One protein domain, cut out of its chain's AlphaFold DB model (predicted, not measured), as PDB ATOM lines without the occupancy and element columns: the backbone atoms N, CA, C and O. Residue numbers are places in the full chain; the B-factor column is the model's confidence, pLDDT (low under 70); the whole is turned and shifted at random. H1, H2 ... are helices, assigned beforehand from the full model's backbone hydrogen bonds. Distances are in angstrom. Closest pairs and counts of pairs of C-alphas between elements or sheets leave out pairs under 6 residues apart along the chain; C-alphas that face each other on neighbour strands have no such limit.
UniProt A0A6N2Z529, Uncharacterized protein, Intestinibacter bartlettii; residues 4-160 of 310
ATOM      1  N   VAL A   4      24.292 -52.892 -29.678       89.19
ATOM      2  CA  VAL A   4      24.390 -52.028 -30.858       89.19
ATOM      3  C   VAL A   4      23.030 -51.753 -31.506       89.19
ATOM      4  O   VAL A   4      22.809 -50.656 -32.007       89.19
ATOM      5  N   PHE A   5      22.092 -52.704 -31.444       92.19
ATOM      6  CA  PHE A   5      20.755 -52.551 -32.009       92.19
ATOM      7  C   PHE A   5      20.003 -51.390 -31.347       92.19
ATOM      8  O   PHE A   5      19.508 -50.487 -32.020       92.19
ATOM      9  N   PHE A   6      19.991 -51.367 -30.011       93.12
ATOM     10  CA  PHE A   6      19.362 -50.291 -29.245       93.12
ATOM     11  C   PHE A   6      20.062 -48.947 -29.459       93.12
ATOM     12  O   PHE A   6      19.395 -47.919 -29.548       93.12
ATOM     13  N   ILE A   7      21.390 -48.949 -29.604       93.38
ATOM     14  CA  ILE A   7      22.155 -47.739 -29.931       93.38
ATOM     15  C   ILE A   7      21.765 -47.202 -31.311       93.38
ATOM     16  O   ILE A   7      21.526 -46.003 -31.437       93.38
ATOM     17  N   GLY A   8      21.616 -48.064 -32.323       93.81
ATOM     18  CA  GLY A   8      21.130 -47.667 -33.648       93.81
ATOM     19  C   GLY A   8      19.755 -46.994 -33.582       93.81
ATOM     20  O   GLY A   8      19.566 -45.915 -34.149       93.81
ATOM     21  N   ILE A   9      18.826 -47.561 -32.802       95.12
ATOM     22  CA  ILE A   9      17.499 -46.965 -32.576       95.12
ATOM     23  C   ILE A   9      17.617 -45.575 -31.940       95.12
ATOM     24  O   ILE A   9      17.000 -44.621 -32.418       95.12
ATOM     25  N   ILE A  10      18.416 -45.448 -30.878       95.56
ATOM     26  CA  ILE A  10      18.612 -44.179 -30.168       95.56
ATOM     27  C   ILE A  10      19.224 -43.129 -31.100       95.56
ATOM     28  O   ILE A  10      18.743 -41.998 -31.130       95.56
ATOM     29  N   ILE A  11      20.232 -43.484 -31.902       95.56
ATOM     30  CA  ILE A  11      20.840 -42.565 -32.873       95.56
ATOM     31  C   ILE A  11      19.835 -42.122 -33.939       95.56
ATOM     32  O   ILE A  11      19.790 -40.935 -34.275       95.56
ATOM     33  N   GLY A  12      19.000 -43.024 -34.451       94.38
ATOM     34  CA  GLY A  12      17.961 -42.652 -35.410       94.38
ATOM     35  C   GLY A  12      16.917 -41.701 -34.805       94.38
ATOM     36  O   GLY A  12      16.563 -40.688 -35.417       94.38
ATOM     37  N   LEU A  13      16.513 -41.919 -33.548       94.44
ATOM     38  CA  LEU A  13      15.653 -40.988 -32.809       94.44
ATOM     39  C   LEU A  13      16.333 -39.638 -32.534       94.44
ATOM     40  O   LEU A  13      15.716 -38.589 -32.716       94.44
ATOM     41  N   ILE A  14      17.614 -39.625 -32.158       93.06
ATOM     42  CA  ILE A  14      18.390 -38.386 -31.991       93.06
ATOM     43  C   ILE A  14      18.475 -37.632 -33.321       93.06
ATOM     44  O   ILE A  14      18.278 -36.417 -33.352       93.06
ATOM     45  N   THR A  15      18.683 -38.342 -34.431       92.44
ATOM     46  CA  THR A  15      18.674 -37.762 -35.782       92.44
ATOM     47  C   THR A  15      17.344 -37.061 -36.059       92.44
ATOM     48  O   THR A  15      17.330 -35.925 -36.542       92.44
ATOM     49  N   ARG A  16      16.218 -37.673 -35.668       90.81
ATOM     50  CA  ARG A  16      14.894 -37.050 -35.764       90.81
ATOM     51  C   ARG A  16      14.791 -35.766 -34.942       90.81
ATOM     52  O   ARG A  16      14.335 -34.753 -35.472       90.81
ATOM     53  N   LEU A  17      15.238 -35.780 -33.688       88.50
ATOM     54  CA  LEU A  17      15.211 -34.606 -32.801       88.50
ATOM     55  C   LEU A  17      16.081 -33.459 -33.337       88.50
ATOM     56  O   LEU A  17      15.650 -32.305 -33.380       88.50
ATOM     57  N   ILE A  18      17.276 -33.781 -33.837       86.50
ATOM     58  CA  ILE A  18      18.203 -32.832 -34.469       86.50
ATOM     59  C   ILE A  18      17.555 -32.121 -35.675       86.50
ATOM     60  O   ILE A  18      17.862 -30.947 -35.939       86.50
ATOM     61  N   MET A  19      16.669 -32.817 -36.399       81.25
ATOM     62  CA  MET A  19      15.930 -32.287 -37.549       81.25
ATOM     63  C   MET A  19      14.648 -31.534 -37.161       81.25
ATOM     64  O   MET A  19      14.323 -30.548 -37.818       81.25
ATOM     65  N   LEU A  20      13.947 -31.939 -36.097       74.00
ATOM     66  CA  LEU A  20      12.704 -31.301 -35.629       74.00
ATOM     67  C   LEU A  20      12.905 -29.846 -35.173       74.00
ATOM     68  O   LEU A  20      12.047 -29.002 -35.427       74.00
ATOM     69  N   ASN A  21      14.061 -29.515 -34.587       60.81
ATOM     70  CA  ASN A  21      14.376 -28.146 -34.146       60.81
ATOM     71  C   ASN A  21      14.396 -27.104 -35.289       60.81
ATOM     72  O   ASN A  21      14.323 -25.906 -35.026       60.81
ATOM     73  N   LEU A  22      14.479 -27.529 -36.558       53.88
ATOM     74  CA  LEU A  22      14.354 -26.636 -37.718       53.88
ATOM     75  C   LEU A  22      12.892 -26.262 -38.028       53.88
ATOM     76  O   LEU A  22      12.650 -25.208 -38.610       53.88
ATOM     77  N   GLU A  23      11.921 -27.098 -37.644       52.66
ATOM     78  CA  GLU A  23      10.513 -26.912 -38.007       52.66
ATOM     79  C   GLU A  23       9.783 -25.917 -37.126       52.66
ATOM     80  O   GLU A  23       9.013 -25.128 -37.654       52.66
ATOM     81  N   GLN A  24      10.025 -25.907 -35.813       49.53
ATOM     82  CA  GLN A  24       9.227 -25.086 -34.892       49.53
ATOM     83  C   GLN A  24       9.275 -23.583 -35.211       49.53
ATOM     84  O   GLN A  24       8.314 -22.875 -34.931       49.53
ATOM     85  N   LYS A  25      10.350 -23.105 -35.856       44.56
ATOM     86  CA  LYS A  25      10.479 -21.708 -36.305       44.56
ATOM     87  C   LYS A  25       9.764 -21.400 -37.626       44.56
ATOM     88  O   LYS A  25       9.534 -20.234 -37.920       44.56
ATOM     89  N   GLN A  26       9.467 -22.408 -38.446       43.91
ATOM     90  CA  GLN A  26       8.851 -22.234 -39.770       43.91
ATOM     91  C   GLN A  26       7.391 -22.720 -39.804       43.91
ATOM     92  O   GLN A  26       6.574 -22.124 -40.495       43.91
ATOM     93  N   TYR A  27       7.060 -23.762 -39.031       54.94
ATOM     94  CA  TYR A  27       5.728 -24.350 -38.874       54.94
ATOM     95  C   TYR A  27       5.574 -24.914 -37.453       54.94
ATOM     96  O   TYR A  27       6.134 -25.979 -37.162       54.94
ATOM     97  N   PRO A  28       4.809 -24.271 -36.552       50.84
ATOM     98  CA  PRO A  28       4.506 -24.871 -35.261       50.84
ATOM     99  C   PRO A  28       3.788 -26.205 -35.497       50.84
ATOM    100  O   PRO A  28       2.683 -26.270 -36.038       50.84
ATOM    101  N   THR A  29       4.473 -27.296 -35.162       57.28
ATOM    102  CA  THR A  29       3.949 -28.649 -35.339       57.28
ATOM    103  C   THR A  29       2.961 -28.912 -34.214       57.28
ATOM    104  O   THR A  29       3.300 -28.753 -33.043       57.28
ATOM    105  N   GLN A  30       1.733 -29.300 -34.557       66.50
ATOM    106  CA  GLN A  30       0.742 -29.679 -33.552       66.50
ATOM    107  C   GLN A  30       1.265 -30.876 -32.736       66.50
ATOM    108  O   GLN A  30       1.878 -31.770 -33.329       66.50
ATOM    109  N   PRO A  31       0.996 -30.952 -31.420       71.12
ATOM    110  CA  PRO A  31       1.473 -32.048 -30.570       71.12
ATOM    111  C   PRO A  31       1.179 -33.443 -31.144       71.12
ATOM    112  O   PRO A  31       2.047 -34.312 -31.150       71.12
ATOM    113  N   ASN A  32       0.000 -33.627 -31.744       73.44
ATOM    114  CA  ASN A  32      -0.397 -34.890 -32.375       73.44
ATOM    115  C   ASN A  32       0.506 -35.269 -33.563       73.44
ATOM    116  O   ASN A  32       0.865 -36.432 -33.740       73.44
ATOM    117  N   VAL A  33       0.915 -34.278 -34.360       77.62
ATOM    118  CA  VAL A  33       1.818 -34.487 -35.497       77.62
ATOM    119  C   VAL A  33       3.222 -34.822 -34.996       77.62
ATOM    120  O   VAL A  33       3.867 -35.696 -35.567       77.62
ATOM    121  N   LEU A  34       3.681 -34.196 -33.908       81.06
ATOM    122  CA  LEU A  34       4.975 -34.505 -33.296       81.06
ATOM    123  C   LEU A  34       5.048 -35.968 -32.830       81.06
ATOM    124  O   LEU A  34       6.034 -36.647 -33.108       81.06
ATOM    125  N   ILE A  35       3.997 -36.470 -32.175       83.81
ATOM    126  CA  ILE A  35       3.937 -37.863 -31.708       83.81
ATOM    127  C   ILE A  35       4.023 -38.830 -32.894       83.81
ATOM    128  O   ILE A  35       4.880 -39.713 -32.903       83.81
ATOM    129  N   SER A  36       3.203 -38.628 -33.930       84.12
ATOM    130  CA  SER A  36       3.257 -39.446 -35.150       84.12
ATOM    131  C   SER A  36       4.653 -39.414 -35.789       84.12
ATOM    132  O   SER A  36       5.215 -40.455 -36.134       84.12
ATOM    133  N   GLN A  37       5.280 -38.236 -35.848       86.00
ATOM    134  CA  GLN A  37       6.635 -38.072 -36.363       86.00
ATOM    135  C   GLN A  37       7.705 -38.842 -35.568       86.00
ATOM    136  O   GLN A  37       8.686 -39.274 -36.180       86.00
ATOM    137  N   LEU A  38       7.552 -38.993 -34.249       89.12
ATOM    138  CA  LEU A  38       8.464 -39.765 -33.398       89.12
ATOM    139  C   LEU A  38       8.231 -41.272 -33.527       89.12
ATOM    140  O   LEU A  38       9.198 -42.024 -33.611       89.12
ATOM    141  N   VAL A  39       6.973 -41.712 -33.615       90.38
ATOM    142  CA  VAL A  39       6.629 -43.128 -33.831       90.38
ATOM    143  C   VAL A  39       7.187 -43.621 -35.168       90.38
ATOM    144  O   VAL A  39       7.833 -44.665 -35.220       90.38
ATOM    145  N   LEU A  40       7.024 -42.846 -36.243       89.88
ATOM    146  CA  LEU A  40       7.602 -43.194 -37.545       89.88
ATOM    147  C   LEU A  40       9.130 -43.227 -37.509       89.88
ATOM    148  O   LEU A  40       9.732 -44.110 -38.115       89.88
ATOM    149  N   ALA A  41       9.759 -42.299 -36.786       92.56
ATOM    150  CA  ALA A  41      11.207 -42.299 -36.622       92.56
ATOM    151  C   ALA A  41      11.689 -43.529 -35.844       92.56
ATOM    152  O   ALA A  41      12.704 -44.112 -36.215       92.56
ATOM    153  N   PHE A  42      10.957 -43.965 -34.816       93.69
ATOM    154  CA  PHE A  42      11.245 -45.207 -34.102       93.69
ATOM    155  C   PHE A  42      11.202 -46.413 -35.050       93.69
ATOM    156  O   PHE A  42      12.191 -47.133 -35.159       93.69
ATOM    157  N   VAL A  43      10.111 -46.575 -35.810       92.06
ATOM    158  CA  VAL A  43       9.963 -47.667 -36.793       92.06
ATOM    159  C   VAL A  43      11.083 -47.626 -37.839       92.06
ATOM    160  O   VAL A  43      11.735 -48.640 -38.089       92.06
ATOM    161  N   ALA A  44      11.366 -46.449 -38.398       92.69
ATOM    162  CA  ALA A  44      12.451 -46.234 -39.352       92.69
ATOM    163  C   ALA A  44      13.825 -46.620 -38.772       92.69
ATOM    164  O   ALA A  44      14.623 -47.284 -39.432       92.69
ATOM    165  N   SER A  45      14.093 -46.254 -37.519       94.69
ATOM    166  CA  SER A  45      15.366 -46.558 -36.863       94.69
ATOM    167  C   SER A  45      15.515 -48.057 -36.585       94.69
ATOM    168  O   SER A  45      16.604 -48.597 -36.785       94.69
ATOM    169  N   CYS A  46      14.432 -48.746 -36.201       92.38
ATOM    170  CA  CYS A  46      14.411 -50.204 -36.049       92.38
ATOM    171  C   CYS A  46      14.752 -50.907 -37.366       92.38
ATOM    172  O   CYS A  46      15.604 -51.790 -37.388       92.38
ATOM    173  N   LEU A  47      14.139 -50.481 -38.472       91.06
ATOM    174  CA  LEU A  47      14.397 -51.051 -39.797       91.06
ATOM    175  C   LEU A  47      15.851 -50.860 -40.233       91.06
ATOM    176  O   LEU A  47      16.478 -51.809 -40.697       91.06
ATOM    177  N   GLY A  48      16.406 -49.659 -40.037       91.44
ATOM    178  CA  GLY A  48      17.817 -49.393 -40.321       91.44
ATOM    179  C   GLY A  48      18.759 -50.274 -39.496       91.44
ATOM    180  O   GLY A  48      19.698 -50.846 -40.045       91.44
ATOM    181  N   ALA A  49      18.476 -50.440 -38.201       92.50
ATOM    182  CA  ALA A  49      19.303 -51.244 -37.304       92.50
ATOM    183  C   ALA A  49      19.228 -52.750 -37.615       92.50
ATOM    184  O   ALA A  49      20.244 -53.433 -37.519       92.50
ATOM    185  N   LEU A  50      18.051 -53.266 -37.996       90.50
ATOM    186  CA  LEU A  50      17.847 -54.678 -38.357       90.50
ATOM    187  C   LEU A  50      18.458 -55.050 -39.711       90.50
ATOM    188  O   LEU A  50      18.799 -56.211 -39.929       90.50
ATOM    189  N   LEU A  51      18.600 -54.090 -40.626       88.75
ATOM    190  CA  LEU A  51      19.066 -54.370 -41.982       88.75
ATOM    191  C   LEU A  51      20.504 -54.914 -42.010       88.75
ATOM    192  O   LEU A  51      20.813 -55.780 -42.820       88.75
ATOM    193  N   VAL A  52      21.378 -54.454 -41.112       88.88
ATOM    194  CA  VAL A  52      22.774 -54.920 -41.046       88.88
ATOM    195  C   VAL A  52      22.886 -56.406 -40.671       88.88
ATOM    196  O   VAL A  52      23.444 -57.155 -41.474       88.88
ATOM    197  N   PRO A  53      22.360 -56.878 -39.519       87.19
ATOM    198  CA  PRO A  53      22.429 -58.297 -39.171       87.19
ATOM    199  C   PRO A  53      21.703 -59.176 -40.196       87.19
ATOM    200  O   PRO A  53      22.220 -60.225 -40.568       87.19
ATOM    201  N   ALA A  54      20.579 -58.714 -40.753       87.88
ATOM    202  CA  ALA A  54      19.875 -59.437 -41.809       87.88
ATOM    203  C   ALA A  54      20.726 -59.668 -43.072       87.88
ATOM    204  O   ALA A  54      20.654 -60.740 -43.677       87.88
ATOM    205  N   LEU A  55      21.528 -58.676 -43.477       86.06
ATOM    206  CA  LEU A  55      22.443 -58.803 -44.612       86.06
ATOM    207  C   LEU A  55      23.599 -59.763 -44.308       86.06
ATOM    208  O   LEU A  55      23.985 -60.537 -45.183       86.06
ATOM    209  N   ILE A  56      24.118 -59.745 -43.076       85.81
ATOM    210  CA  ILE A  56      25.170 -60.669 -42.621       85.81
ATOM    211  C   ILE A  56      24.659 -62.116 -42.652       85.81
ATOM    212  O   ILE A  56      25.331 -63.000 -43.183       85.81
ATOM    213  N   GLU A  57      23.440 -62.347 -42.160       86.69
ATOM    214  CA  GLU A  57      22.786 -63.663 -42.137       86.69
ATOM    215  C   GLU A  57      22.218 -64.093 -43.500       86.69
ATOM    216  O   GLU A  57      21.655 -65.180 -43.623       86.69
ATOM    217  N   ARG A  58      22.359 -63.260 -44.543       85.00
ATOM    218  CA  ARG A  58      21.805 -63.491 -45.893       85.00
ATOM    219  C   ARG A  58      20.292 -63.753 -45.884       85.00
ATOM    220  O   ARG A  58      19.756 -64.461 -46.735       85.00
ATOM    221  N   SER A  59      19.589 -63.133 -44.938       86.00
ATOM    222  CA  SER A  59      18.137 -63.200 -44.807       86.00
ATOM    223  C   SER A  59      17.475 -62.172 -45.729       86.00
ATOM    224  O   SER A  59      17.060 -61.081 -45.319       86.00
ATOM    225  N   TYR A  60      17.387 -62.515 -47.017       77.94
ATOM    226  CA  TYR A  60      16.834 -61.636 -48.055       77.94
ATOM    227  C   TYR A  60      15.340 -61.316 -47.873       77.94
ATOM    228  O   TYR A  60      14.854 -60.349 -48.457       77.94
ATOM    229  N   THR A  61      14.617 -62.041 -47.010       81.69
ATOM    230  CA  THR A  61      13.244 -61.693 -46.585       81.69
ATOM    231  C   THR A  61      13.166 -60.298 -45.954       81.69
ATOM    232  O   THR A  61      12.134 -59.633 -46.034       81.69
ATOM    233  N   SER A  62      14.280 -59.800 -45.411       76.81
ATOM    234  CA  SER A  62      14.396 -58.452 -44.842       76.81
ATOM    235  C   SER A  62      14.276 -57.335 -45.881       76.81
ATOM    236  O   SER A  62      13.846 -56.230 -45.549       76.81
ATOM    237  N   ILE A  63      14.566 -57.623 -47.156       78.06
ATOM    238  CA  ILE A  63      14.356 -56.676 -48.261       78.06
ATOM    239  C   ILE A  63      12.858 -56.383 -48.426       78.06
ATOM    240  O   ILE A  63      12.478 -55.236 -48.650       78.06
ATOM    241  N   THR A  64      11.989 -57.378 -48.230       83.44
ATOM    242  CA  THR A  64      10.530 -57.200 -48.288       83.44
ATOM    243  C   THR A  64      10.033 -56.244 -47.202       83.44
ATOM    244  O   THR A  64       9.203 -55.379 -47.481       83.44
ATOM    245  N   PHE A  65      10.574 -56.335 -45.980       78.19
ATOM    246  CA  PHE A  65      10.236 -55.403 -44.897       78.19
ATOM    247  C   PHE A  65      10.712 -53.975 -45.184       78.19
ATOM    248  O   PHE A  65      10.000 -53.022 -44.868       78.19
ATOM    249  N   LEU A  66      11.869 -53.811 -45.832       80.19
ATOM    250  CA  LEU A  66      12.349 -52.496 -46.255       80.19
ATOM    251  C   LEU A  66      11.449 -51.886 -47.342       80.19
ATOM    252  O   LEU A  66      11.109 -50.707 -47.260       80.19
ATOM    253  N   SER A  67      11.009 -52.691 -48.311       85.19
ATOM    254  CA  SER A  67      10.048 -52.268 -49.338       85.19
ATOM    255  C   SER A  67       8.705 -51.856 -48.730       85.19
ATOM    256  O   SER A  67       8.165 -50.809 -49.083       85.19
ATOM    257  N   LEU A  68       8.189 -52.626 -47.763       86.31
ATOM    258  CA  LEU A  68       6.965 -52.280 -47.036       86.31
ATOM    259  C   LEU A  68       7.120 -50.961 -46.264       86.31
ATOM    260  O   LEU A  68       6.209 -50.137 -46.241       86.31
ATOM    261  N   ALA A  69       8.279 -50.732 -45.654       83.12
ATOM    262  CA  ALA A  69       8.555 -49.486 -44.955       83.12
ATOM    263  C   ALA A  69       8.645 -48.276 -45.892       83.12
ATOM    264  O   ALA A  69       8.117 -47.211 -45.572       83.12
ATOM    265  N   ALA A  70       9.281 -48.436 -47.056       85.81
ATOM    266  CA  ALA A  70       9.320 -47.395 -48.079       85.81
ATOM    267  C   ALA A  70       7.900 -47.012 -48.532       85.81
ATOM    268  O   ALA A  70       7.581 -45.826 -48.636       85.81
ATOM    269  N   GLU A  71       7.021 -48.004 -48.700       89.81
ATOM    270  CA  GLU A  71       5.609 -47.779 -49.011       89.81
ATOM    271  C   GLU A  71       4.894 -46.982 -47.909       89.81
ATOM    272  O   GLU A  71       4.197 -46.009 -48.199       89.81
ATOM    273  N   GLN A  72       5.127 -47.322 -46.637       88.88
ATOM    274  CA  GLN A  72       4.568 -46.577 -45.504       88.88
ATOM    275  C   GLN A  72       5.005 -45.106 -45.503       88.88
ATOM    276  O   GLN A  72       4.186 -44.214 -45.282       88.88
ATOM    277  N   PHE A  73       6.272 -44.797 -45.797       88.94
ATOM    278  CA  PHE A  73       6.715 -43.398 -45.853       88.94
ATOM    279  C   PHE A  73       6.129 -42.632 -47.038       88.94
ATOM    280  O   PHE A  73       5.816 -41.445 -46.897       88.94
ATOM    281  N   ARG A  74       5.920 -43.302 -48.176       89.94
ATOM    282  CA  ARG A  74       5.216 -42.719 -49.322       89.94
ATOM    283  C   ARG A  74       3.769 -42.376 -48.966       89.94
ATOM    284  O   ARG A  74       3.342 -41.253 -49.230       89.94
ATOM    285  N   GLN A  75       3.059 -43.282 -48.294       90.69
ATOM    286  CA  GLN A  75       1.693 -43.042 -47.807       90.69
ATOM    287  C   GLN A  75       1.639 -41.866 -46.825       90.69
ATOM    288  O   GLN A  75       0.745 -41.028 -46.890       90.69
ATOM    289  N   VAL A  76       2.635 -41.732 -45.945       87.69
ATOM    290  CA  VAL A  76       2.729 -40.597 -45.010       87.69
ATOM    291  C   VAL A  76       2.891 -39.269 -45.749       87.69
ATOM    292  O   VAL A  76       2.264 -38.274 -45.374       87.69
ATOM    293  N   ARG A  77       3.707 -39.236 -46.808       90.00
ATOM    294  CA  ARG A  77       3.825 -38.059 -47.679       90.00
ATOM    295  C   ARG A  77       2.511 -37.744 -48.377       90.00
ATOM    296  O   ARG A  77       2.125 -36.579 -48.396       90.00
ATOM    297  N   GLU A  78       1.843 -38.745 -48.934       93.00
ATOM    298  CA  GLU A  78       0.569 -38.576 -49.633       93.00
ATOM    299  C   GLU A  78      -0.509 -38.020 -48.699       93.00
ATOM    300  O   GLU A  78      -1.002 -36.918 -48.931       93.00
ATOM    301  N   ASN A  79      -0.716 -38.654 -47.543       90.69
ATOM    302  CA  ASN A  79      -1.636 -38.175 -46.510       90.69
ATOM    303  C   ASN A  79      -1.335 -36.729 -46.088       90.69
ATOM    304  O   ASN A  79      -2.244 -35.916 -45.886       90.69
ATOM    305  N   ARG A  80      -0.047 -36.370 -45.956       87.62
ATOM    306  CA  ARG A  80       0.352 -35.004 -45.595       87.62
ATOM    307  C   ARG A  80       0.046 -34.007 -46.708       87.62
ATOM    308  O   ARG A  80      -0.419 -32.906 -46.408       87.62
ATOM    309  N   ARG A  81       0.317 -34.370 -47.960       92.62
ATOM    310  CA  ARG A  81       0.014 -33.557 -49.141       92.62
ATOM    311  C   ARG A  81      -1.486 -33.298 -49.239       92.62
ATOM    312  O   ARG A  81      -1.882 -32.147 -49.414       92.62
ATOM    313  N   ASP A  82      -2.298 -34.327 -49.048       93.25
ATOM    314  CA  ASP A  82      -3.752 -34.248 -49.179       93.25
ATOM    315  C   ASP A  82      -4.346 -33.386 -48.060       93.25
ATOM    316  O   ASP A  82      -5.033 -32.406 -48.338       93.25
ATOM    317  N   THR A  83      -3.927 -33.619 -46.810       90.25
ATOM    318  CA  THR A  83      -4.317 -32.779 -45.661       90.25
ATOM    319  C   THR A  83      -3.990 -31.302 -45.904       90.25
ATOM    320  O   THR A  83      -4.796 -30.412 -45.638       90.25
ATOM    321  N   LEU A  84      -2.780 -31.004 -46.387       90.19
ATOM    322  CA  LEU A  84      -2.373 -29.626 -46.665       90.19
ATOM    323  C   LEU A  84      -3.178 -29.017 -47.815       90.19
ATOM    324  O   LEU A  84      -3.520 -27.841 -47.733       90.19
ATOM    325  N   THR A  85      -3.492 -29.810 -48.838       93.31
ATOM    326  CA  THR A  85      -4.295 -29.396 -49.995       93.31
ATOM    327  C   THR A  85      -5.724 -29.054 -49.582       93.31
ATOM    328  O   THR A  85      -6.234 -28.005 -49.969       93.31
ATOM    329  N   GLU A  86      -6.352 -29.860 -48.725       91.56
ATOM    330  CA  GLU A  86      -7.687 -29.573 -48.185       91.56
ATOM    331  C   GLU A  86      -7.716 -28.282 -47.353       91.56
ATOM    332  O   GLU A  86      -8.661 -27.490 -47.423       91.56
ATOM    333  N   LEU A  87      -6.649 -28.020 -46.591       90.31
ATOM    334  CA  LEU A  87      -6.540 -26.805 -45.786       90.31
ATOM    335  C   LEU A  87      -6.410 -25.529 -46.629       90.31
ATOM    336  O   LEU A  87      -6.718 -24.452 -46.113       90.31
ATOM    337  N   GLU A  88      -6.000 -25.610 -47.900       91.62
ATOM    338  CA  GLU A  88      -5.858 -24.442 -48.785       91.62
ATOM    339  C   GLU A  88      -7.174 -23.687 -48.981       91.62
ATOM    340  O   GLU A  88      -7.161 -22.463 -49.104       91.62
ATOM    341  N   ALA A  89      -8.316 -24.384 -48.966       88.00
ATOM    342  CA  ALA A  89      -9.633 -23.770 -49.141       88.00
ATOM    343  C   ALA A  89     -10.002 -22.793 -48.008       88.00
ATOM    344  O   ALA A  89     -10.866 -21.928 -48.173       88.00
ATOM    345  N   LYS A  90      -9.345 -22.923 -46.848       88.00
ATOM    346  CA  LYS A  90      -9.579 -22.097 -45.657       88.00
ATOM    347  C   LYS A  90      -8.554 -20.969 -45.496       88.00
ATOM    348  O   LYS A  90      -8.739 -20.121 -44.629       88.00
ATOM    349  N   GLN A  91      -7.485 -20.946 -46.294       87.75
ATOM    350  CA  GLN A  91      -6.424 -19.944 -46.174       87.75
ATOM    351  C   GLN A  91      -6.761 -18.652 -46.929       87.75
ATOM    352  O   GLN A  91      -7.340 -18.687 -48.013       87.75
ATOM    353  N   LEU A  92      -6.339 -17.502 -46.386       90.06
ATOM    354  CA  LEU A  92      -6.448 -16.211 -47.081       90.06
ATOM    355  C   LEU A  92      -5.466 -16.097 -48.251       90.06
ATOM    356  O   LEU A  92      -5.788 -15.459 -49.254       90.06
ATOM    357  N   VAL A  93      -4.290 -16.712 -48.113       92.56
ATOM    358  CA  VAL A  93      -3.280 -16.865 -49.163       92.56
ATOM    359  C   VAL A  93      -2.908 -18.340 -49.222       92.56
ATOM    360  O   VAL A  93      -2.585 -18.945 -48.202       92.56
ATOM    361  N   LYS A  94      -2.981 -18.927 -50.414       92.75
ATOM    362  CA  LYS A  94      -2.673 -20.341 -50.658       92.75
ATOM    363  C   LYS A  94      -1.165 -20.602 -50.572       92.75
ATOM    364  O   LYS A  94      -0.389 -19.754 -50.994       92.75
ATOM    365  N   ARG A  95      -0.741 -21.770 -50.091       92.62
ATOM    366  CA  ARG A  95       0.643 -22.281 -50.179       92.62
ATOM    367  C   ARG A  95       1.056 -22.538 -51.622       92.62
ATOM    368  O   ARG A  95       2.181 -22.236 -52.009       92.62
ATOM    369  N   GLY A  96       0.133 -23.093 -52.406       91.81
ATOM    370  CA  GLY A  96       0.395 -23.587 -53.754       91.81
ATOM    371  C   GLY A  96       0.993 -24.999 -53.781       91.81
ATOM    372  O   GLY A  96       1.730 -25.413 -52.885       91.81
ATOM    373  N   ASN A  97       0.692 -25.739 -54.850       92.12
ATOM    374  CA  ASN A  97       1.013 -27.167 -54.970       92.12
ATOM    375  C   ASN A  97       2.514 -27.455 -54.880       92.12
ATOM    376  O   ASN A  97       2.915 -28.417 -54.233       92.12
ATOM    377  N   ALA A  98       3.346 -26.602 -55.488       91.69
ATOM    378  CA  ALA A  98       4.799 -26.743 -55.425       91.69
ATOM    379  C   ALA A  98       5.298 -26.745 -53.975       91.69
ATOM    380  O   ALA A  98       6.141 -27.559 -53.609       91.69
ATOM    381  N   PHE A  99       4.739 -25.876 -53.134       91.56
ATOM    382  CA  PHE A  99       5.157 -25.778 -51.747       91.56
ATOM    383  C   PHE A  99       4.600 -26.891 -50.866       91.56
ATOM    384  O   PHE A  99       5.304 -27.417 -50.007       91.56
ATOM    385  N   ILE A 100       3.348 -27.285 -51.098       91.75
ATOM    386  CA  ILE A 100       2.735 -28.424 -50.410       91.75
ATOM    387  C   ILE A 100       3.552 -29.693 -50.668       91.75
ATOM    388  O   ILE A 100       3.873 -30.422 -49.730       91.75
ATOM    389  N   GLU A 101       3.946 -29.915 -51.922       90.88
ATOM    390  CA  GLU A 101       4.782 -31.041 -52.325       90.88
ATOM    391  C   GLU A 101       6.147 -31.017 -51.622       90.88
ATOM    392  O   GLU A 101       6.636 -32.048 -51.162       90.88
ATOM    393  N   GLU A 102       6.748 -29.835 -51.470       88.56
ATOM    394  CA  GLU A 102       7.994 -29.670 -50.725       88.56
ATOM    395  C   GLU A 102       7.866 -30.022 -49.245       88.56
ATOM    396  O   GLU A 102       8.738 -30.700 -48.692       88.56
ATOM    397  N   ILE A 103       6.790 -29.571 -48.598       87.00
ATOM    398  CA  ILE A 103       6.522 -29.907 -47.199       87.00
ATOM    399  C   ILE A 103       6.331 -31.423 -47.082       87.00
ATOM    400  O   ILE A 103       6.980 -32.055 -46.251       87.00
ATOM    401  N   ALA A 104       5.516 -32.021 -47.950       89.00
ATOM    402  CA  ALA A 104       5.211 -33.447 -47.928       89.00
ATOM    403  C   ALA A 104       6.459 -34.326 -48.153       89.00
ATOM    404  O   ALA A 104       6.720 -35.239 -47.367       89.00
ATOM    405  N   LYS A 105       7.299 -34.005 -49.147       88.06
ATOM    406  CA  LYS A 105       8.590 -34.686 -49.381       88.06
ATOM    407  C   LYS A 105       9.513 -34.628 -48.175       88.06
ATOM    408  O   LYS A 105      10.229 -35.583 -47.892       88.06
ATOM    409  N   THR A 106       9.502 -33.517 -47.444       86.12
ATOM    410  CA  THR A 106      10.356 -33.373 -46.264       86.12
ATOM    411  C   THR A 106       9.973 -34.374 -45.165       86.12
ATOM    412  O   THR A 106      10.854 -34.887 -44.475       86.12
ATOM    413  N   TYR A 107       8.686 -34.706 -45.018       82.69
ATOM    414  CA  TYR A 107       8.234 -35.714 -44.051       82.69
ATOM    415  C   TYR A 107       8.742 -37.117 -44.412       82.69
ATOM    416  O   TYR A 107       9.187 -37.837 -43.522       82.69
ATOM    417  N   GLU A 108       8.743 -37.462 -45.703       87.88
ATOM    418  CA  GLU A 108       9.282 -38.724 -46.223       87.88
ATOM    419  C   GLU A 108      10.799 -38.820 -46.008       87.88
ATOM    420  O   GLU A 108      11.288 -39.735 -45.345       87.88
ATOM    421  N   VAL A 109      11.544 -37.822 -46.502       88.81
ATOM    422  CA  VAL A 109      13.015 -37.816 -46.495       88.81
ATOM    423  C   VAL A 109      13.568 -37.976 -45.084       88.81
ATOM    424  O   VAL A 109      14.517 -38.725 -44.877       88.81
ATOM    425  N   ARG A 110      12.955 -37.339 -44.083       87.31
ATOM    426  CA  ARG A 110      13.419 -37.439 -42.692       87.31
ATOM    427  C   ARG A 110      13.314 -38.844 -42.105       87.31
ATOM    428  O   ARG A 110      14.147 -39.193 -41.272       87.31
ATOM    429  N   ASN A 111      12.338 -39.647 -42.526       89.94
ATOM    430  CA  ASN A 111      12.263 -41.040 -42.092       89.94
ATOM    431  C   ASN A 111      13.390 -41.865 -42.729       89.94
ATOM    432  O   ASN A 111      14.042 -42.640 -42.030       89.94
ATOM    433  N   TYR A 112      13.723 -41.614 -44.002       90.06
ATOM    434  CA  TYR A 112      14.911 -42.214 -44.622       90.06
ATOM    435  C   TYR A 112      16.199 -41.843 -43.882       90.06
ATOM    436  O   TYR A 112      17.079 -42.685 -43.732       90.06
ATOM    437  N   MET A 113      16.301 -40.631 -43.330       90.69
ATOM    438  CA  MET A 113      17.476 -40.237 -42.540       90.69
ATOM    439  C   MET A 113      17.628 -41.052 -41.255       90.69
ATOM    440  O   MET A 113      18.751 -41.358 -40.853       90.69
ATOM    441  N   CYS A 114      16.515 -41.429 -40.625       93.69
ATOM    442  CA  CYS A 114      16.522 -42.297 -39.448       93.69
ATOM    443  C   CYS A 114      16.996 -43.714 -39.816       93.69
ATOM    444  O   CYS A 114      17.807 -44.287 -39.096       93.69
ATOM    445  N   ILE A 115      16.573 -44.237 -40.978       92.62
ATOM    446  CA  ILE A 115      17.081 -45.514 -41.511       92.62
ATOM    447  C   ILE A 115      18.584 -45.429 -41.759       92.62
ATOM    448  O   ILE A 115      19.327 -46.253 -41.242       92.62
ATOM    449  N   ILE A 116      19.030 -44.433 -42.531       93.25
ATOM    450  CA  ILE A 116      20.431 -44.272 -42.937       93.25
ATOM    451  C   ILE A 116      21.328 -44.139 -41.702       93.25
ATOM    452  O   ILE A 116      22.292 -44.882 -41.563       93.25
ATOM    453  N   SER A 117      21.002 -43.233 -40.778       95.06
ATOM    454  CA  SER A 117      21.801 -43.022 -39.562       95.06
ATOM    455  C   SER A 117      21.892 -44.283 -38.698       95.06
ATOM    456  O   SER A 117      22.989 -44.660 -38.287       95.06
ATOM    457  N   SER A 118      20.770 -44.974 -38.480       95.19
ATOM    458  CA  SER A 118      20.720 -46.223 -37.714       95.19
ATOM    459  C   SER A 118      21.511 -47.350 -38.395       95.19
ATOM    460  O   SER A 118      22.377 -47.966 -37.770       95.19
ATOM    461  N   PHE A 119      21.304 -47.550 -39.701       94.00
ATOM    462  CA  PHE A 119      22.010 -48.542 -40.515       94.00
ATOM    463  C   PHE A 119      23.523 -48.337 -40.488       94.00
ATOM    464  O   PHE A 119      24.265 -49.266 -40.188       94.00
ATOM    465  N   PHE A 120      23.995 -47.115 -40.750       95.12
ATOM    466  CA  PHE A 120      25.427 -46.827 -40.756       95.12
ATOM    467  C   PHE A 120      26.046 -46.910 -39.357       95.12
ATOM    468  O   PHE A 120      27.185 -47.348 -39.239       95.12
ATOM    469  N   THR A 121      25.311 -46.566 -38.297       95.31
ATOM    470  CA  THR A 121      25.785 -46.736 -36.911       95.31
ATOM    471  C   THR A 121      26.030 -48.211 -36.594       95.31
ATOM    472  O   THR A 121      27.103 -48.581 -36.114       95.31
ATOM    473  N   VAL A 122      25.056 -49.075 -36.900       94.19
ATOM    474  CA  VAL A 122      25.168 -50.520 -36.661       94.19
ATOM    475  C   VAL A 122      26.198 -51.157 -37.602       94.19
ATOM    476  O   VAL A 122      27.021 -51.957 -37.165       94.19
ATOM    477  N   GLY A 123      26.217 -50.761 -38.874       92.25
ATOM    478  CA  GLY A 123      27.166 -51.254 -39.873       92.25
ATOM    479  C   GLY A 123      28.608 -50.923 -39.512       92.25
ATOM    480  O   GLY A 123      29.477 -51.789 -39.576       92.25
ATOM    481  N   PHE A 124      28.859 -49.694 -39.055       92.56
ATOM    482  CA  PHE A 124      30.192 -49.268 -38.644       92.56
ATOM    483  C   PHE A 124      30.674 -49.998 -37.387       92.56
ATOM    484  O   PHE A 124      31.851 -50.331 -37.293       92.56
ATOM    485  N   TYR A 125      29.771 -50.324 -36.453       92.62
ATOM    486  CA  TYR A 125      30.108 -51.185 -35.318       92.62
ATOM    487  C   TYR A 125      30.604 -52.562 -35.774       92.62
ATOM    488  O   TYR A 125      31.711 -52.941 -35.398       92.62
ATOM    489  N   TYR A 126      29.833 -53.274 -36.610       89.75
ATOM    490  CA  TYR A 126      30.235 -54.605 -37.082       89.75
ATOM    491  C   TYR A 126      31.534 -54.555 -37.891       89.75
ATOM    492  O   TYR A 126      32.392 -55.412 -37.692       89.75
ATOM    493  N   LEU A 127      31.721 -53.523 -38.724       87.81
ATOM    494  CA  LEU A 127      32.969 -53.286 -39.454       87.81
ATOM    495  C   LEU A 127      34.166 -53.156 -38.494       87.81
ATOM    496  O   LEU A 127      35.169 -53.844 -38.664       87.81
ATOM    497  N   ILE A 128      34.054 -52.326 -37.452       87.38
ATOM    498  CA  ILE A 128      35.122 -52.122 -36.459       87.38
ATOM    499  C   ILE A 128      35.431 -53.412 -35.694       87.38
ATOM    500  O   ILE A 128      36.597 -53.765 -35.514       87.38
ATOM    501  N   THR A 129      34.404 -54.121 -35.226       85.12
ATOM    502  CA  THR A 129      34.610 -55.330 -34.420       85.12
ATOM    503  C   THR A 129      35.110 -56.515 -35.242       85.12
ATOM    504  O   THR A 129      35.893 -57.306 -34.723       85.12
ATOM    505  N   SER A 130      34.692 -56.635 -36.509       80.50
ATOM    506  CA  SER A 130      35.083 -57.741 -37.392       80.50
ATOM    507  C   SER A 130      36.466 -57.524 -38.008       80.50
ATOM    508  O   SER A 130      37.327 -58.392 -37.897       80.50
ATOM    509  N   GLU A 131      36.707 -56.356 -38.615       77.00
ATOM    510  CA  GLU A 131      37.939 -56.086 -39.372       77.00
ATOM    511  C   GLU A 131      39.082 -55.609 -38.469       77.00
ATOM    512  O   GLU A 131      40.207 -56.095 -38.558       77.00
ATOM    513  N   PHE A 132      38.802 -54.678 -37.551       74.81
ATOM    514  CA  PHE A 132      39.837 -54.047 -36.722       74.81
ATOM    515  C   PHE A 132      40.051 -54.743 -35.369       74.81
ATOM    516  O   PHE A 132      40.934 -54.340 -34.613       74.81
ATOM    517  N   LYS A 133      39.254 -55.777 -35.051       76.88
ATOM    518  CA  LYS A 133      39.308 -56.560 -33.796       76.88
ATOM    519  C   LYS A 133      39.338 -55.699 -32.523       76.88
ATOM    520  O   LYS A 133      39.908 -56.082 -31.502       76.88
ATOM    521  N   VAL A 134      38.723 -54.519 -32.575       79.19
ATOM    522  CA  VAL A 134      38.623 -53.611 -31.429       79.19
ATOM    523  C   VAL A 134      37.623 -54.186 -30.422       79.19
ATOM    524  O   VAL A 134      36.591 -54.739 -30.805       79.19
ATOM    525  N   GLY A 135      37.904 -54.048 -29.123       80.94
ATOM    526  CA  GLY A 135      37.014 -54.534 -28.064       80.94
ATOM    527  C   GLY A 135      35.587 -53.983 -28.198       80.94
ATOM    528  O   GLY A 135      35.399 -52.795 -28.461       80.94
ATOM    529  N   SER A 136      34.579 -54.836 -27.971       79.31
ATOM    530  CA  SER A 136      33.155 -54.524 -28.201       79.31
ATOM    531  C   SER A 136      32.704 -53.197 -27.566       79.31
ATOM    532  O   SER A 136      32.043 -52.397 -28.223       79.31
ATOM    533  N   ASN A 137      33.136 -52.890 -26.337       84.81
ATOM    534  CA  ASN A 137      32.778 -51.634 -25.663       84.81
ATOM    535  C   ASN A 137      33.356 -50.388 -26.356       84.81
ATOM    536  O   ASN A 137      32.679 -49.369 -26.458       84.81
ATOM    537  N   ILE A 138      34.594 -50.468 -26.851       86.00
ATOM    538  CA  ILE A 138      35.250 -49.359 -27.556       86.00
ATOM    539  C   ILE A 138      34.609 -49.184 -28.939       86.00
ATOM    540  O   ILE A 138      34.313 -48.059 -29.339       86.00
ATOM    541  N   GLY A 139      34.308 -50.292 -29.627       87.50
ATOM    542  CA  GLY A 139      33.585 -50.275 -30.899       87.50
ATOM    543  C   GLY A 139      32.219 -49.589 -30.795       87.50
ATOM    544  O   GLY A 139      31.874 -48.792 -31.664       87.50
ATOM    545  N   LEU A 140      31.472 -49.829 -29.708       88.38
ATOM    546  CA  LEU A 140      30.187 -49.165 -29.446       88.38
ATOM    547  C   LEU A 140      30.320 -47.645 -29.277       88.38
ATOM    548  O   LEU A 140      29.488 -46.890 -29.781       88.38
ATOM    549  N   ILE A 141      31.352 -47.178 -28.570       90.75
ATOM    550  CA  ILE A 141      31.576 -45.739 -28.364       90.75
ATOM    551  C   ILE A 141      31.906 -45.067 -29.701       90.75
ATOM    552  O   ILE A 141      31.302 -44.052 -30.052       90.75
ATOM    553  N   ILE A 142      32.819 -45.660 -30.473       91.31
ATOM    554  CA  ILE A 142      33.245 -45.120 -31.769       91.31
ATOM    555  C   ILE A 142      32.068 -45.075 -32.755       91.31
ATOM    556  O   ILE A 142      31.864 -44.054 -33.415       91.31
ATOM    557  N   SER A 143      31.258 -46.137 -32.831       92.44
ATOM    558  CA  SER A 143      30.100 -46.174 -33.730       92.44
ATOM    559  C   SER A 143      29.024 -45.158 -33.353       92.44
ATOM    560  O   SER A 143      28.457 -44.515 -34.235       92.44
ATOM    561  N   THR A 144      28.797 -44.938 -32.056       93.62
ATOM    562  CA  THR A 144      27.864 -43.916 -31.559       93.62
ATOM    563  C   THR A 144      28.311 -42.514 -31.980       93.62
ATOM    564  O   THR A 144      27.513 -41.748 -32.522       93.62
ATOM    565  N   ILE A 145      29.594 -42.181 -31.787       94.44
ATOM    566  CA  ILE A 145      30.159 -40.884 -32.195       94.44
ATOM    567  C   ILE A 145      30.019 -40.696 -33.709       94.44
ATOM    568  O   ILE A 145      29.568 -39.644 -34.164       94.44
ATOM    569  N   PHE A 146      30.341 -41.731 -34.488       94.81
ATOM    570  CA  PHE A 146      30.182 -41.713 -35.937       94.81
ATOM    571  C   PHE A 146      28.725 -41.471 -36.359       94.81
ATOM    572  O   PHE A 146      28.469 -40.609 -37.198       94.81
ATOM    573  N   GLY A 147      27.765 -42.164 -35.740       94.00
ATOM    574  CA  GLY A 147      26.336 -41.992 -36.007       94.00
ATOM    575  C   GLY A 147      25.842 -40.564 -35.757       94.00
ATOM    576  O   GLY A 147      25.116 -40.003 -36.580       94.00
ATOM    577  N   ILE A 148      26.292 -39.933 -34.667       94.00
ATOM    578  CA  ILE A 148      25.973 -38.530 -34.357       94.00
ATOM    579  C   ILE A 148      26.577 -37.590 -35.407       94.00
ATOM    580  O   ILE A 148      25.878 -36.719 -35.929       94.00
ATOM    581  N   ILE A 149      27.856 -37.768 -35.755       95.25
ATOM    582  CA  ILE A 149      28.525 -36.961 -36.788       95.25
ATOM    583  C   ILE A 149      27.787 -37.092 -38.123       95.25
ATOM    584  O   ILE A 149      27.493 -36.085 -38.772       95.25
ATOM    585  N   LEU A 150      27.422 -38.317 -38.505       94.56
ATOM    586  CA  LEU A 150      26.662 -38.588 -39.716       94.56
ATOM    587  C   LEU A 150      25.309 -37.868 -39.696       94.56
ATOM    588  O   LEU A 150      24.957 -37.223 -40.682       94.56
ATOM    589  N   ALA A 151      24.583 -37.879 -38.575       92.06
ATOM    590  CA  ALA A 151      23.327 -37.142 -38.435       92.06
ATOM    591  C   ALA A 151      23.495 -35.630 -38.704       92.06
ATOM    592  O   ALA A 151      22.667 -35.023 -39.392       92.06
ATOM    593  N   PHE A 152      24.587 -35.017 -38.229       91.69
ATOM    594  CA  PHE A 152      24.896 -33.608 -38.503       91.69
ATOM    595  C   PHE A 152      25.294 -33.348 -39.962       91.69
ATOM    596  O   PHE A 152      24.850 -32.353 -40.542       91.69
ATOM    597  N   ILE A 153      26.082 -34.236 -40.577       92.19
ATOM    598  CA  ILE A 153      26.437 -34.149 -42.004       92.19
ATOM    599  C   ILE A 153      25.170 -34.205 -42.857       92.19
ATOM    600  O   ILE A 153      24.935 -33.333 -43.693       92.19
ATOM    601  N   LEU A 154      24.312 -35.188 -42.590       89.75
ATOM    602  CA  LEU A 154      23.040 -35.380 -43.272       89.75
ATOM    603  C   LEU A 154      22.114 -34.167 -43.119       89.75
ATOM    604  O   LEU A 154      21.516 -33.715 -44.096       89.75
ATOM    605  N   LYS A 155      22.048 -33.575 -41.919       87.31
ATOM    606  CA  LYS A 155      21.333 -32.311 -41.684       87.31
ATOM    607  C   LYS A 155      21.878 -31.170 -42.546       87.31
ATOM    608  O   LYS A 155      21.088 -30.396 -43.081       87.31
ATOM    609  N   LYS A 156      23.202 -31.037 -42.668       86.50
ATOM    610  CA  LYS A 156      23.835 -29.972 -43.461       86.50
ATOM    611  C   LYS A 156      23.571 -30.150 -44.958       86.50
ATOM    612  O   LYS A 156      23.247 -29.169 -45.615       86.50
ATOM    613  N   LEU A 157      23.657 -31.378 -45.471       84.38
ATOM    614  CA  LEU A 157      23.417 -31.697 -46.886       84.38
ATOM    615  C   LEU A 157      21.971 -31.435 -47.325       84.38
ATOM    616  O   LEU A 157      21.732 -31.051 -48.464       84.38
ATOM    617  N   LEU A 158      21.011 -31.629 -46.421       79.88
ATOM    618  CA  LEU A 158      19.588 -31.411 -46.688       79.88
ATOM    619  C   LEU A 158      19.105 -30.001 -46.333       79.88
ATOM    620  O   LEU A 158      17.914 -29.708 -46.485       79.88
ATOM    621  N   LYS A 159      19.996 -29.122 -45.851       79.81
ATOM    622  CA  LYS A 159      19.655 -27.716 -45.646       79.81
ATOM    623  C   LYS A 159      19.303 -27.120 -47.007       79.81
ATOM    624  O   LYS A 159      20.097 -27.154 -47.939       79.81
ATOM    625  N   ARG A 160      18.085 -26.597 -47.111       77.69
ATOM    626  CA  ARG A 160      17.580 -25.980 -48.337       77.69
ATOM    627  C   ARG A 160      18.059 -24.543 -48.418       77.69
ATOM    628  O   ARG A 160      18.009 -23.836 -47.410       77.69
TER     629      ARG A 160
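Overview. This is residues 4 to 160 of the 310 residues of an uncharacterized protein of Intestinibacter bartlettii (UniProt A0A6N2Z529). Five helices form an elongated up-and-down bundle, each running against the one before it, with the long H4 through its middle. H1, H2 and H5 pack round residues 110 to 129 of H4, while H3 packs on H4's residues 97 to 111. The 157 printed residues hold five named helices, H1 to H5 in chain order, and no named strand: the class is all helix. The whole is compact, with a radius of gyration of the C-alphas of 17.5 A and spans of 62 by 33 by 25 A.

Arrangement. H1, residues 4 to 20, touches residues 38 to 50 alone of H2, residues 31 to 56; this hairpin's closest C-alphas, Ile 9 and Ser 45, are 4.8 A apart. H2 and H3, residues 61 to 90, form a hairpin at a shallow tilt of 20 degrees, touching near Ala 54 and Ser 62, the closest C-alphas at 6.3 A. The hub, H4, residues 97 to 131, touches the four other helices; its closest C-alphas to H2 are Ile 115 and Gly 48, 4.1 A apart. H5, residues 136 to 157, runs the same way as H1 at a shallow tilt of 24 degrees, with closest C-alphas Ala 151 and Thr 15 at 5.4 A. H3 is apart from H1 and H5. Every O i to N i+4 pair is within hydrogen-bond range in H1 and H5, against 20 of 22 in H2, 23 of 26 in H3 and 30 of 31 in H4.

Along the chain. H1 begins at C-alpha 4 (24.390, -52.028, -30.858) and H5 ends at C-alpha 157 (23.417, -31.697, -46.886). H1 to H5 measure 24.3, 39.1, 45.7, 49.4 and 31.1 A.

Size, cuts and confidence. The farthest C-alphas, Leu 92 and Lys 133, are 62.4 A apart. The printed part has no cut and no long link. Residues 23 to 28 stand free; residues 21 to 30 have pLDDT under 70.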